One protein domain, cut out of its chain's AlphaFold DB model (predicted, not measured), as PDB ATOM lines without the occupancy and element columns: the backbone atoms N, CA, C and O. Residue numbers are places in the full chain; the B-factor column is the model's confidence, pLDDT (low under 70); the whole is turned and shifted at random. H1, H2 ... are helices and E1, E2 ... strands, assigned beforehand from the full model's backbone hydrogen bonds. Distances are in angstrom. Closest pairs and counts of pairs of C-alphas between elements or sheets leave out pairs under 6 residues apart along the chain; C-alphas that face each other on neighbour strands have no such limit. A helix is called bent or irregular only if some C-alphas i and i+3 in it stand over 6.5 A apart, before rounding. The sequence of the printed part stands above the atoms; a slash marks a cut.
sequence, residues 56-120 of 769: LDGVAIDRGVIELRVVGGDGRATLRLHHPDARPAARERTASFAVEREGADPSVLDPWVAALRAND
ATOM      1  N   LEU A  56      12.195 -24.548  38.820       88.88
ATOM      2  CA  LEU A  56      13.624 -24.433  39.109       88.88
ATOM      3  C   LEU A  56      13.861 -24.605  40.617       88.88
ATOM      4  O   LEU A  56      13.421 -23.777  41.407       88.88
ATOM      5  N   ASP A  57      14.558 -25.674  40.988       89.94
ATOM      6  CA  ASP A  57      14.902 -26.041  42.368       89.94
ATOM      7  C   ASP A  57      16.168 -25.318  42.843       89.94
ATOM      8  O   ASP A  57      16.263 -24.886  43.988       89.94
ATOM      9  N   GLY A  58      17.138 -25.127  41.943       87.19
ATOM     10  CA  GLY A  58      18.355 -24.394  42.270       87.19
ATOM     11  C   GLY A  58      19.298 -24.183  41.094       87.19
ATOM     12  O   GLY A  58      19.224 -24.863  40.066       87.19
ATOM     13  N   VAL A  59      20.213 -23.233  41.281       90.12
ATOM     14  CA  VAL A  59      21.344 -22.965  40.390       90.12
ATOM     15  C   VAL A  59      22.618 -23.083  41.217       90.12
ATOM     16  O   VAL A  59      22.775 -22.384  42.214       90.12
ATOM     17  N   ALA A  60      23.517 -23.974  40.814       89.44
ATOM     18  CA  ALA A  60      24.847 -24.099  41.391       89.44
ATOM     19  C   ALA A  60      25.877 -23.620  40.366       89.44
ATOM     20  O   ALA A  60      25.903 -24.096  39.231       89.44
ATOM     21  N   ILE A  61      26.721 -22.672  40.762       86.75
ATOM     22  CA  ILE A  61      27.810 -22.153  39.932       86.75
ATOM     23  C   ILE A  61      29.114 -22.681  40.522       86.75
ATOM     24  O   ILE A  61      29.445 -22.388  41.668       86.75
ATOM     25  N   ASP A  62      29.845 -23.465  39.740       84.00
ATOM     26  CA  ASP A  62      31.205 -23.895  40.057       84.00
ATOM     27  C   ASP A  62      32.182 -23.257  39.055       84.00
ATOM     28  O   ASP A  62      31.784 -22.665  38.049       84.00
ATOM     29  N   ARG A  63      33.485 -23.389  39.304       75.12
ATOM     30  CA  ARG A  63      34.572 -22.689  38.609       75.12
ATOM     31  C   ARG A  63      34.484 -22.763  37.081       75.12
ATOM     32  O   ARG A  63      34.911 -21.821  36.427       75.12
ATOM     33  N   GLY A  64      33.951 -23.842  36.508       82.88
ATOM     34  CA  GLY A  64      33.830 -24.019  35.054       82.88
ATOM     35  C   GLY A  64      32.492 -24.579  34.568       82.88
ATOM     36  O   GLY A  64      32.384 -24.910  33.386       82.88
ATOM     37  N   VAL A  65      31.497 -24.719  35.450       92.25
ATOM     38  CA  VAL A  65      30.184 -25.262  35.085       92.25
ATOM     39  C   VAL A  65      29.067 -24.540  35.831       92.25
ATOM     40  O   VAL A  65      29.188 -24.256  37.020       92.25
ATOM     41  N   ILE A  66      27.970 -24.271  35.128       93.38
ATOM     42  CA  ILE A  66      26.711 -23.816  35.727       93.38
ATOM     43  C   ILE A  66      25.753 -24.995  35.692       93.38
ATOM     44  O   ILE A  66      25.466 -25.519  34.617       93.38
ATOM     45  N   GLU A  67      25.260 -25.418  36.846       94.56
ATOM     46  CA  GLU A  67      24.290 -26.497  36.975       94.56
ATOM     47  C   GLU A  67      22.930 -25.930  37.390       94.56
ATOM     48  O   GLU A  67      22.786 -25.365  38.471       94.56
ATOM     49  N   LEU A  68      21.920 -26.104  36.539       93.31
ATOM     50  CA  LEU A  68      20.528 -25.797  36.854       93.31
ATOM     51  C   LEU A  68      19.776 -27.088  37.138       93.31
ATOM     52  O   LEU A  68      19.817 -28.014  36.329       93.31
ATOM     53  N   ARG A  69      19.058 -27.135  38.259       93.56
ATOM     54  CA  ARG A  69      18.218 -28.273  38.645       93.56
ATOM     55  C   ARG A  69      16.758 -27.874  38.574       93.56
ATOM     56  O   ARG A  69      16.364 -26.874  39.170       93.56
ATOM     57  N   VAL A  70      15.962 -28.667  37.871       93.12
ATOM     58  CA  VAL A  70      14.506 -28.525  37.826       93.12
ATOM     59  C   VAL A  70      13.846 -29.770  38.407       93.12
ATOM     60  O   VAL A  70      14.339 -30.892  38.246       93.12
ATOM     61  N   VAL A  71      12.730 -29.566  39.099       93.06
ATOM     62  CA  VAL A  71      11.935 -30.613  39.752       93.06
ATOM     63  C   VAL A  71      10.483 -30.495  39.307       93.06
ATOM     64  O   VAL A  71       9.971 -29.386  39.189       93.06
ATOM     65  N   GLY A  72       9.828 -31.621  39.036       92.50
ATOM     66  CA  GLY A  72       8.447 -31.642  38.557       92.50
ATOM     67  C   GLY A  72       7.827 -33.029  38.679       92.50
ATOM     68  O   GLY A  72       8.445 -34.024  38.294       92.50
ATOM     69  N   GLY A  73       6.630 -33.115  39.267       88.88
ATOM     70  CA  GLY A  73       6.065 -34.393  39.717       88.88
ATOM     71  C   GLY A  73       7.043 -35.152  40.630       88.88
ATOM     72  O   GLY A  73       7.594 -34.571  41.561       88.88
ATOM     73  N   ASP A  74       7.305 -36.427  40.320       87.31
ATOM     74  CA  ASP A  74       8.309 -37.263  41.010       87.31
ATOM     75  C   ASP A  74       9.708 -37.219  40.345       87.31
ATOM     76  O   ASP A  74      10.612 -37.978  40.707       87.31
ATOM     77  N   GLY A  75       9.899 -36.367  39.332       92.69
ATOM     78  CA  GLY A  75      11.099 -36.319  38.495       92.69
ATOM     79  C   GLY A  75      12.081 -35.199  38.850       92.69
ATOM     80  O   GLY A  75      11.725 -34.166  39.418       92.69
ATOM     81  N   ARG A  76      13.348 -35.391  38.453       94.75
ATOM     82  CA  ARG A  76      14.401 -34.362  38.471       94.75
ATOM     83  C   ARG A  76      15.133 -34.340  37.134       94.75
ATOM     84  O   ARG A  76      15.418 -35.402  36.572       94.75
ATOM     85  N   ALA A  77      15.464 -33.146  36.657       95.50
ATOM     86  CA  ALA A  77      16.310 -32.953  35.487       95.50
ATOM     87  C   ALA A  77      17.349 -31.858  35.753       95.50
ATOM     88  O   ALA A  77      17.121 -30.931  36.532       95.50
ATOM     89  N   THR A  78      18.502 -31.986  35.105       95.62
ATOM     90  CA  THR A  78      19.666 -31.128  35.312       95.62
ATOM     91  C   THR A  78      20.188 -30.622  33.973       95.62
ATOM     92  O   THR A  78      20.439 -31.403  33.054       95.62
ATOM     93  N   LEU A  79      20.392 -29.311  33.879       95.06
ATOM     94  CA  LEU A  79      21.018 -28.642  32.747       95.06
ATOM     95  C   LEU A  79      22.401 -28.138  33.167       95.06
ATOM     96  O   LEU A  79      22.507 -27.281  34.042       95.06
ATOM     97  N   ARG A  80      23.463 -28.658  32.548       95.50
ATOM     98  CA  ARG A  80      24.844 -28.220  32.785       95.50
ATOM     99  C   ARG A  80      25.355 -27.383  31.623       95.50
ATOM    100  O   ARG A  80      25.336 -27.829  30.473       95.50
ATOM    101  N   LEU A  81      25.845 -26.187  31.930       95.38
ATOM    102  CA  LEU A  81      26.455 -25.268  30.976       95.38
ATOM    103  C   LEU A  81      27.961 -25.242  31.199       95.38
ATOM    104  O   LEU A  81      28.437 -24.815  32.249       95.38
ATOM    105  N   HIS A  82      28.706 -25.692  30.197       93.75
ATOM    106  CA  HIS A  82      30.166 -25.701  30.194       93.75
ATOM    107  C   HIS A  82      30.688 -24.626  29.240       93.75
ATOM    108  O   HIS A  82      29.991 -24.236  28.301       93.75
ATOM    109  N   HIS A  83      31.944 -24.206  29.397       91.19
ATOM    110  CA  HIS A  83      32.614 -23.440  28.341       91.19
ATOM    111  C   HIS A  83      32.609 -24.234  27.011       91.19
ATOM    112  O   HIS A  83      32.810 -25.455  27.041       91.19
ATOM    113  N   PRO A  84      32.429 -23.595  25.835       88.44
ATOM    114  CA  PRO A  84      32.307 -24.265  24.532       88.44
ATOM    115  C   PRO A  84      33.495 -25.171  24.180       88.44
ATOM    116  O   PRO A  84      33.334 -26.144  23.435       88.44
ATOM    117  N   ASP A  85      34.665 -24.878  24.748       83.38
ATOM    118  CA  ASP A  85      35.899 -25.653  24.563       83.38
ATOM    119  C   ASP A  85      36.129 -26.731  25.633       83.38
ATOM    120  O   ASP A  85      36.908 -27.656  25.409       83.38
ATOM    121  N   ALA A  86      35.454 -26.658  26.787       77.25
ATOM    122  CA  ALA A  86      35.631 -27.635  27.866       77.25
ATOM    123  C   ALA A  86      35.040 -29.011  27.507       77.25
ATOM    124  O   ALA A  86      35.494 -30.039  28.011       77.25
ATOM    125  N   ARG A  87      34.051 -29.046  26.603       74.81
ATOM    126  CA  ARG A  87      33.396 -30.275  26.128       74.81
ATOM    127  C   ARG A  87      33.172 -30.261  24.614       74.81
ATOM    128  O   ARG A  87      32.061 -30.005  24.146       74.81
ATOM    129  N   PRO A  88      34.194 -30.620  23.818       63.72
ATOM    130  CA  PRO A  88      34.087 -30.619  22.363       63.72
ATOM    131  C   PRO A  88      32.976 -31.538  21.821       63.72
ATOM    132  O   PRO A  88      32.408 -31.238  20.775       63.72
ATOM    133  N   ALA A  89      32.617 -32.602  22.550       72.31
ATOM    134  CA  ALA A  89      31.623 -33.600  22.144       72.31
ATOM    135  C   ALA A  89      30.154 -33.258  22.482       72.31
ATOM    136  O   ALA A  89      29.270 -34.067  22.189       72.31
ATOM    137  N   ALA A  90      29.863 -32.106  23.100       79.94
ATOM    138  CA  ALA A  90      28.480 -31.715  23.374       79.94
ATOM    139  C   ALA A  90      27.704 -31.524  22.057       79.94
ATOM    140  O   ALA A  90      28.130 -30.770  21.179       79.94
ATOM    141  N   ARG A  91      26.568 -32.225  21.920       83.19
ATOM    142  CA  ARG A  91      25.697 -32.157  20.731       83.19
ATOM    143  C   ARG A  91      24.934 -30.839  20.633       83.19
ATOM    144  O   ARG A  91      24.537 -30.450  19.541       83.19
ATOM    145  N   GLU A  92      24.731 -30.172  21.762       92.69
ATOM    146  CA  GLU A  92      23.974 -28.933  21.861       92.69
ATOM    147  C   GLU A  92      24.884 -27.799  22.343       92.69
ATOM    148  O   GLU A  92      25.666 -27.966  23.281       92.69
ATOM    149  N   ARG A  93      24.825 -26.655  21.657       93.88
ATOM    150  CA  ARG A  93      25.652 -25.477  21.933       93.88
ATOM    151  C   ARG A  93      24.840 -24.192  21.798       93.88
ATOM    152  O   ARG A  93      23.855 -24.149  21.054       93.88
ATOM    153  N   THR A  94      25.297 -23.161  22.488       94.56
ATOM    154  CA  THR A  94      24.902 -21.760  22.315       94.56
ATOM    155  C   THR A  94      26.146 -20.930  21.961       94.56
ATOM    156  O   THR A  94      27.203 -21.506  21.690       94.56
ATOM    157  N   ALA A  95      26.039 -19.599  21.902       92.19
ATOM    158  CA  ALA A  95      27.176 -18.738  21.564       92.19
ATOM    159  C   ALA A  95      28.293 -18.816  22.623       92.19
ATOM    160  O   ALA A  95      29.471 -18.877  22.274       92.19
ATOM    161  N   SER A  96      27.914 -18.895  23.897       93.75
ATOM    162  CA  SER A  96      28.819 -18.988  25.038       93.75
ATOM    163  C   SER A  96      28.874 -20.366  25.690       93.75
ATOM    164  O   SER A  96      29.719 -20.537  26.554       93.75
ATOM    165  N   PHE A  97      28.035 -21.359  25.371       95.12
ATOM    166  CA  PHE A  97      27.996 -22.595  26.173       95.12
ATOM    167  C   PHE A  97      27.962 -23.889  25.359       95.12
ATOM    168  O   PHE A  97      27.322 -23.994  24.315       95.12
ATOM    169  N   ALA A  98      28.622 -24.920  25.890       95.25
ATOM    170  CA  ALA A  98      28.343 -26.315  25.574       95.25
ATOM    171  C   ALA A  98      27.299 -26.840  26.570       95.25
ATOM    172  O   ALA A  98      27.508 -26.775  27.782       95.25
ATOM    173  N   VAL A  99      26.179 -27.344  26.055       95.62
ATOM    174  CA  VAL A  99      24.998 -27.693  26.849       95.62
ATOM    175  C   VAL A  99      24.914 -29.207  27.034       95.62
ATOM    176  O   VAL A  99      24.982 -29.976  26.072       95.62
ATOM    177  N   GLU A 100      24.757 -29.638  28.281       95.19
ATOM    178  CA  GLU A 100      24.524 -31.027  28.670       95.19
ATOM    179  C   GLU A 100      23.214 -31.136  29.450       95.19
ATOM    180  O   GLU A 100      22.949 -30.355  30.360       95.19
ATOM    181  N   ARG A 101      22.404 -32.128  29.081       94.94
ATOM    182  CA  ARG A 101      21.113 -32.418  29.700       94.94
ATOM    183  C   ARG A 101      21.165 -33.789  30.356       94.94
ATOM    184  O   ARG A 101      21.560 -34.757  29.708       94.94
ATOM    185  N   GLU A 102      20.718 -33.877  31.601       93.88
ATOM    186  CA  GLU A 102      20.600 -35.123  32.359       93.88
ATOM    187  C   GLU A 102      19.215 -35.214  33.010       93.88
ATOM    188  O   GLU A 102      18.647 -34.202  33.414       93.88
ATOM    189  N   GLY A 103      18.652 -36.418  33.117       90.75
ATOM    190  CA  GLY A 103      17.335 -36.644  33.723       90.75
ATOM    191  C   GLY A 103      16.547 -37.756  33.036       90.75
ATOM    192  O   GLY A 103      16.932 -38.229  31.966       90.75
ATOM    193  N   ALA A 104      15.447 -38.178  33.668       75.88
ATOM    194  CA  ALA A 104      14.573 -39.235  33.147       75.88
ATOM    195  C   ALA A 104      13.882 -38.837  31.830       75.88
ATOM    196  O   ALA A 104      13.696 -39.680  30.956       75.88
ATOM    197  N   ASP A 105      13.567 -37.551  31.672       87.31
ATOM    198  CA  ASP A 105      13.046 -36.968  30.439       87.31
ATOM    199  C   ASP A 105      13.786 -35.654  30.123       87.31
ATOM    200  O   ASP A 105      13.420 -34.600  30.633       87.31
ATOM    201  N   PRO A 106      14.848 -35.675  29.300       87.31
ATOM    202  CA  PRO A 106      15.610 -34.473  28.949       87.31
ATOM    203  C   PRO A 106      14.833 -33.433  28.127       87.31
ATOM    204  O   PRO A 106      15.322 -32.307  27.969       87.31
ATOM    205  N   SER A 107      13.668 -33.796  27.568       91.88
ATOM    206  CA  SER A 107      12.844 -32.875  26.773       91.88
ATOM    207  C   SER A 107      12.199 -31.796  27.641       91.88
ATOM    208  O   SER A 107      12.005 -30.673  27.185       91.88
ATOM    209  N   VAL A 108      12.017 -32.068  28.939       92.88
ATOM    210  CA  VAL A 108      11.513 -31.071  29.894       92.88
ATOM    211  C   VAL A 108      12.440 -29.860  30.011       92.88
ATOM    212  O   VAL A 108      11.998 -28.810  30.434       92.88
ATOM    213  N   LEU A 109      13.712 -29.960  29.601       94.25
ATOM    214  CA  LEU A 109      14.667 -28.844  29.602       94.25
ATOM    215  C   LEU A 109      14.596 -27.967  28.337       94.25
ATOM    216  O   LEU A 109      15.307 -26.963  28.259       94.25
ATOM    217  N   ASP A 110      13.758 -28.298  27.348       94.06
ATOM    218  CA  ASP A 110      13.651 -27.542  26.090       94.06
ATOM    219  C   ASP A 110      13.314 -26.054  26.291       94.06
ATOM    220  O   ASP A 110      14.008 -25.218  25.699       94.06
ATOM    221  N   PRO A 111      12.345 -25.673  27.149       91.25
ATOM    222  CA  PRO A 111      12.066 -24.263  27.424       91.25
ATOM    223  C   PRO A 111      13.267 -23.512  28.018       91.25
ATOM    224  O   PRO A 111      13.521 -22.363  27.650       91.25
ATOM    225  N   TRP A 112      14.046 -24.168  28.883       91.88
ATOM    226  CA  TRP A 112      15.239 -23.604  29.524       91.88
ATOM    227  C   TRP A 112      16.373 -23.394  28.530       91.88
ATOM    228  O   TRP A 112      16.998 -22.333  28.523       91.88
ATOM    229  N   VAL A 113      16.607 -24.355  27.635       94.56
ATOM    230  CA  VAL A 113      17.621 -24.197  26.586       94.56
ATOM    231  C   VAL A 113      17.192 -23.174  25.532       94.56
ATOM    232  O   VAL A 113      18.031 -22.429  25.023       94.56
ATOM    233  N   ALA A 114      15.899 -23.087  25.216       93.50
ATOM    234  CA  ALA A 114      15.377 -22.046  24.334       93.50
ATOM    235  C   ALA A 114      15.581 -20.644  24.931       93.50
ATOM    236  O   ALA A 114      16.052 -19.750  24.226       93.50
ATOM    237  N   ALA A 115      15.302 -20.465  26.228       91.88
ATOM    238  CA  ALA A 115      15.566 -19.211  26.930       91.88
ATOM    239  C   ALA A 115      17.063 -18.878  26.959       91.88
ATOM    240  O   ALA A 115      17.436 -17.759  26.613       91.88
ATOM    241  N   LEU A 116      17.921 -19.857  27.265       94.75
ATOM    242  CA  LEU A 116      19.373 -19.677  27.225       94.75
ATOM    243  C   LEU A 116      19.833 -19.179  25.850       94.75
ATOM    244  O   LEU A 116      20.560 -18.199  25.767       94.75
ATOM    245  N   ARG A 117      19.379 -19.808  24.759       95.00
ATOM    246  CA  ARG A 117      19.726 -19.385  23.390       95.00
ATOM    247  C   ARG A 117      19.262 -17.973  23.054       95.00
ATOM    248  O   ARG A 117      19.927 -17.301  22.278       95.00
ATOM    249  N   ALA A 118      18.112 -17.561  23.578       94.31
ATOM    250  CA  ALA A 118      17.559 -16.240  23.310       94.31
ATOM    251  C   ALA A 118      18.317 -15.119  24.043       94.31
ATOM    252  O   ALA A 118      18.337 -13.996  23.547       94.31
ATOM    253  N   ASN A 119      18.927 -15.422  25.195       93.50
ATOM    254  CA  ASN A 119      19.595 -14.435  26.053       93.50
ATOM    255  C   ASN A 119      21.129 -14.540  26.049       93.50
ATOM    256  O   ASN A 119      21.802 -13.644  26.551       93.50
ATOM    257  N   ASP A 120      21.693 -15.616  25.505       94.06
ATOM    258  CA  ASP A 120      23.135 -15.771  25.350       94.06
ATOM    259  C   ASP A 120      23.640 -14.987  24.131       94.06
ATOM    260  O   ASP A 120      23.514 -15.418  22.982       94.06
TER     261      ASP A 120
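What this domain is: This is residues 56 to 120 of the 769 residues of an uncharacterized protein of Sandaracinus sp (UniProt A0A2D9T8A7). A twisted sheet of four antiparallel strands forms one layer, and a single helix, H1, packs slantwise over one of its faces, while the other face is bare. The strands lie side by side in the order of the chain, E1, E2, E3, E4, and a long loop, residues 83 to 97, swings out beyond one end of the strands before E4 begins. The printed part has 65 residues with four named strands and then one named helix, E1 E2 E3 E4 H1; the class is mixed, helices and strands. It is compact, with a radius of gyration of the C-alphas of 11.4 A, and its outline is elongated, with spans of 34 by 22 by 22 A.

Where its parts are: E1 is residues 56 to 62, beginning at C-alpha 56 at (13.624, -24.433, 39.109), and is 17.6 A long from first to last C-alpha. E2, residues 65 to 72, is 22.9 A long. E3, residues 75 to 82, is 23.3 A long and ends at C-alpha 82 at (30.166, -25.701, 30.194). E4, residues 98 to 103, measures 17.2 A. H1, residues 106 to 119, measures 20.6 A and ends at C-alpha 119 at (19.595, -14.435, 26.053). H1 is irregular: C-alphas 108 and 111 are 7.3 A apart.

How they stand to each other: The strands form a meander, each the antiparallel neighbour of the one before, with E1 and E4 as edge strands. E1 and E2 are a hairpin at 166 degrees, with N 60 and O 67 within hydrogen-bond range at 2.8 A. E2 and E3 are a hairpin at 163 degrees, with N 68 and O 79 at 2.8 A. E3 and E4 are a hairpin at 165 degrees, with N 80 and O 100 at 2.8 A. E1 and E4 are apart. The sheet is twisted, its C-alphas lying up to 4.5 A off its best plane. H1 is on one face of the sheet, giving two layers, a sheet and a helix, at a height over the sheet of 9.2 A. It lies over E3 and runs slantwise to the strands, at 35 degrees to E3 on the local plane. The closest C-alphas of E3 and H1 are those of Ala 77 and Pro 106, 6.7 A apart. In H1, 7 of 10 O i to N i+4 pairs are within hydrogen-bond range.

The domain as a whole: The C-alphas of Gly 73 and Asp 85, the two farthest apart, are 34.6 A from each other. The printed part has no cut. The link from E3 to E4 is long, with 15 residues; in it, residues 92 to 93 form a short antiparallel pairing with residues 98 to 99 of E4. The links E1 to E2, E2 to E3 and E4 to H1 are tight. The mean pLDDT of the printed part is 90.1, and residue 88 is under 70.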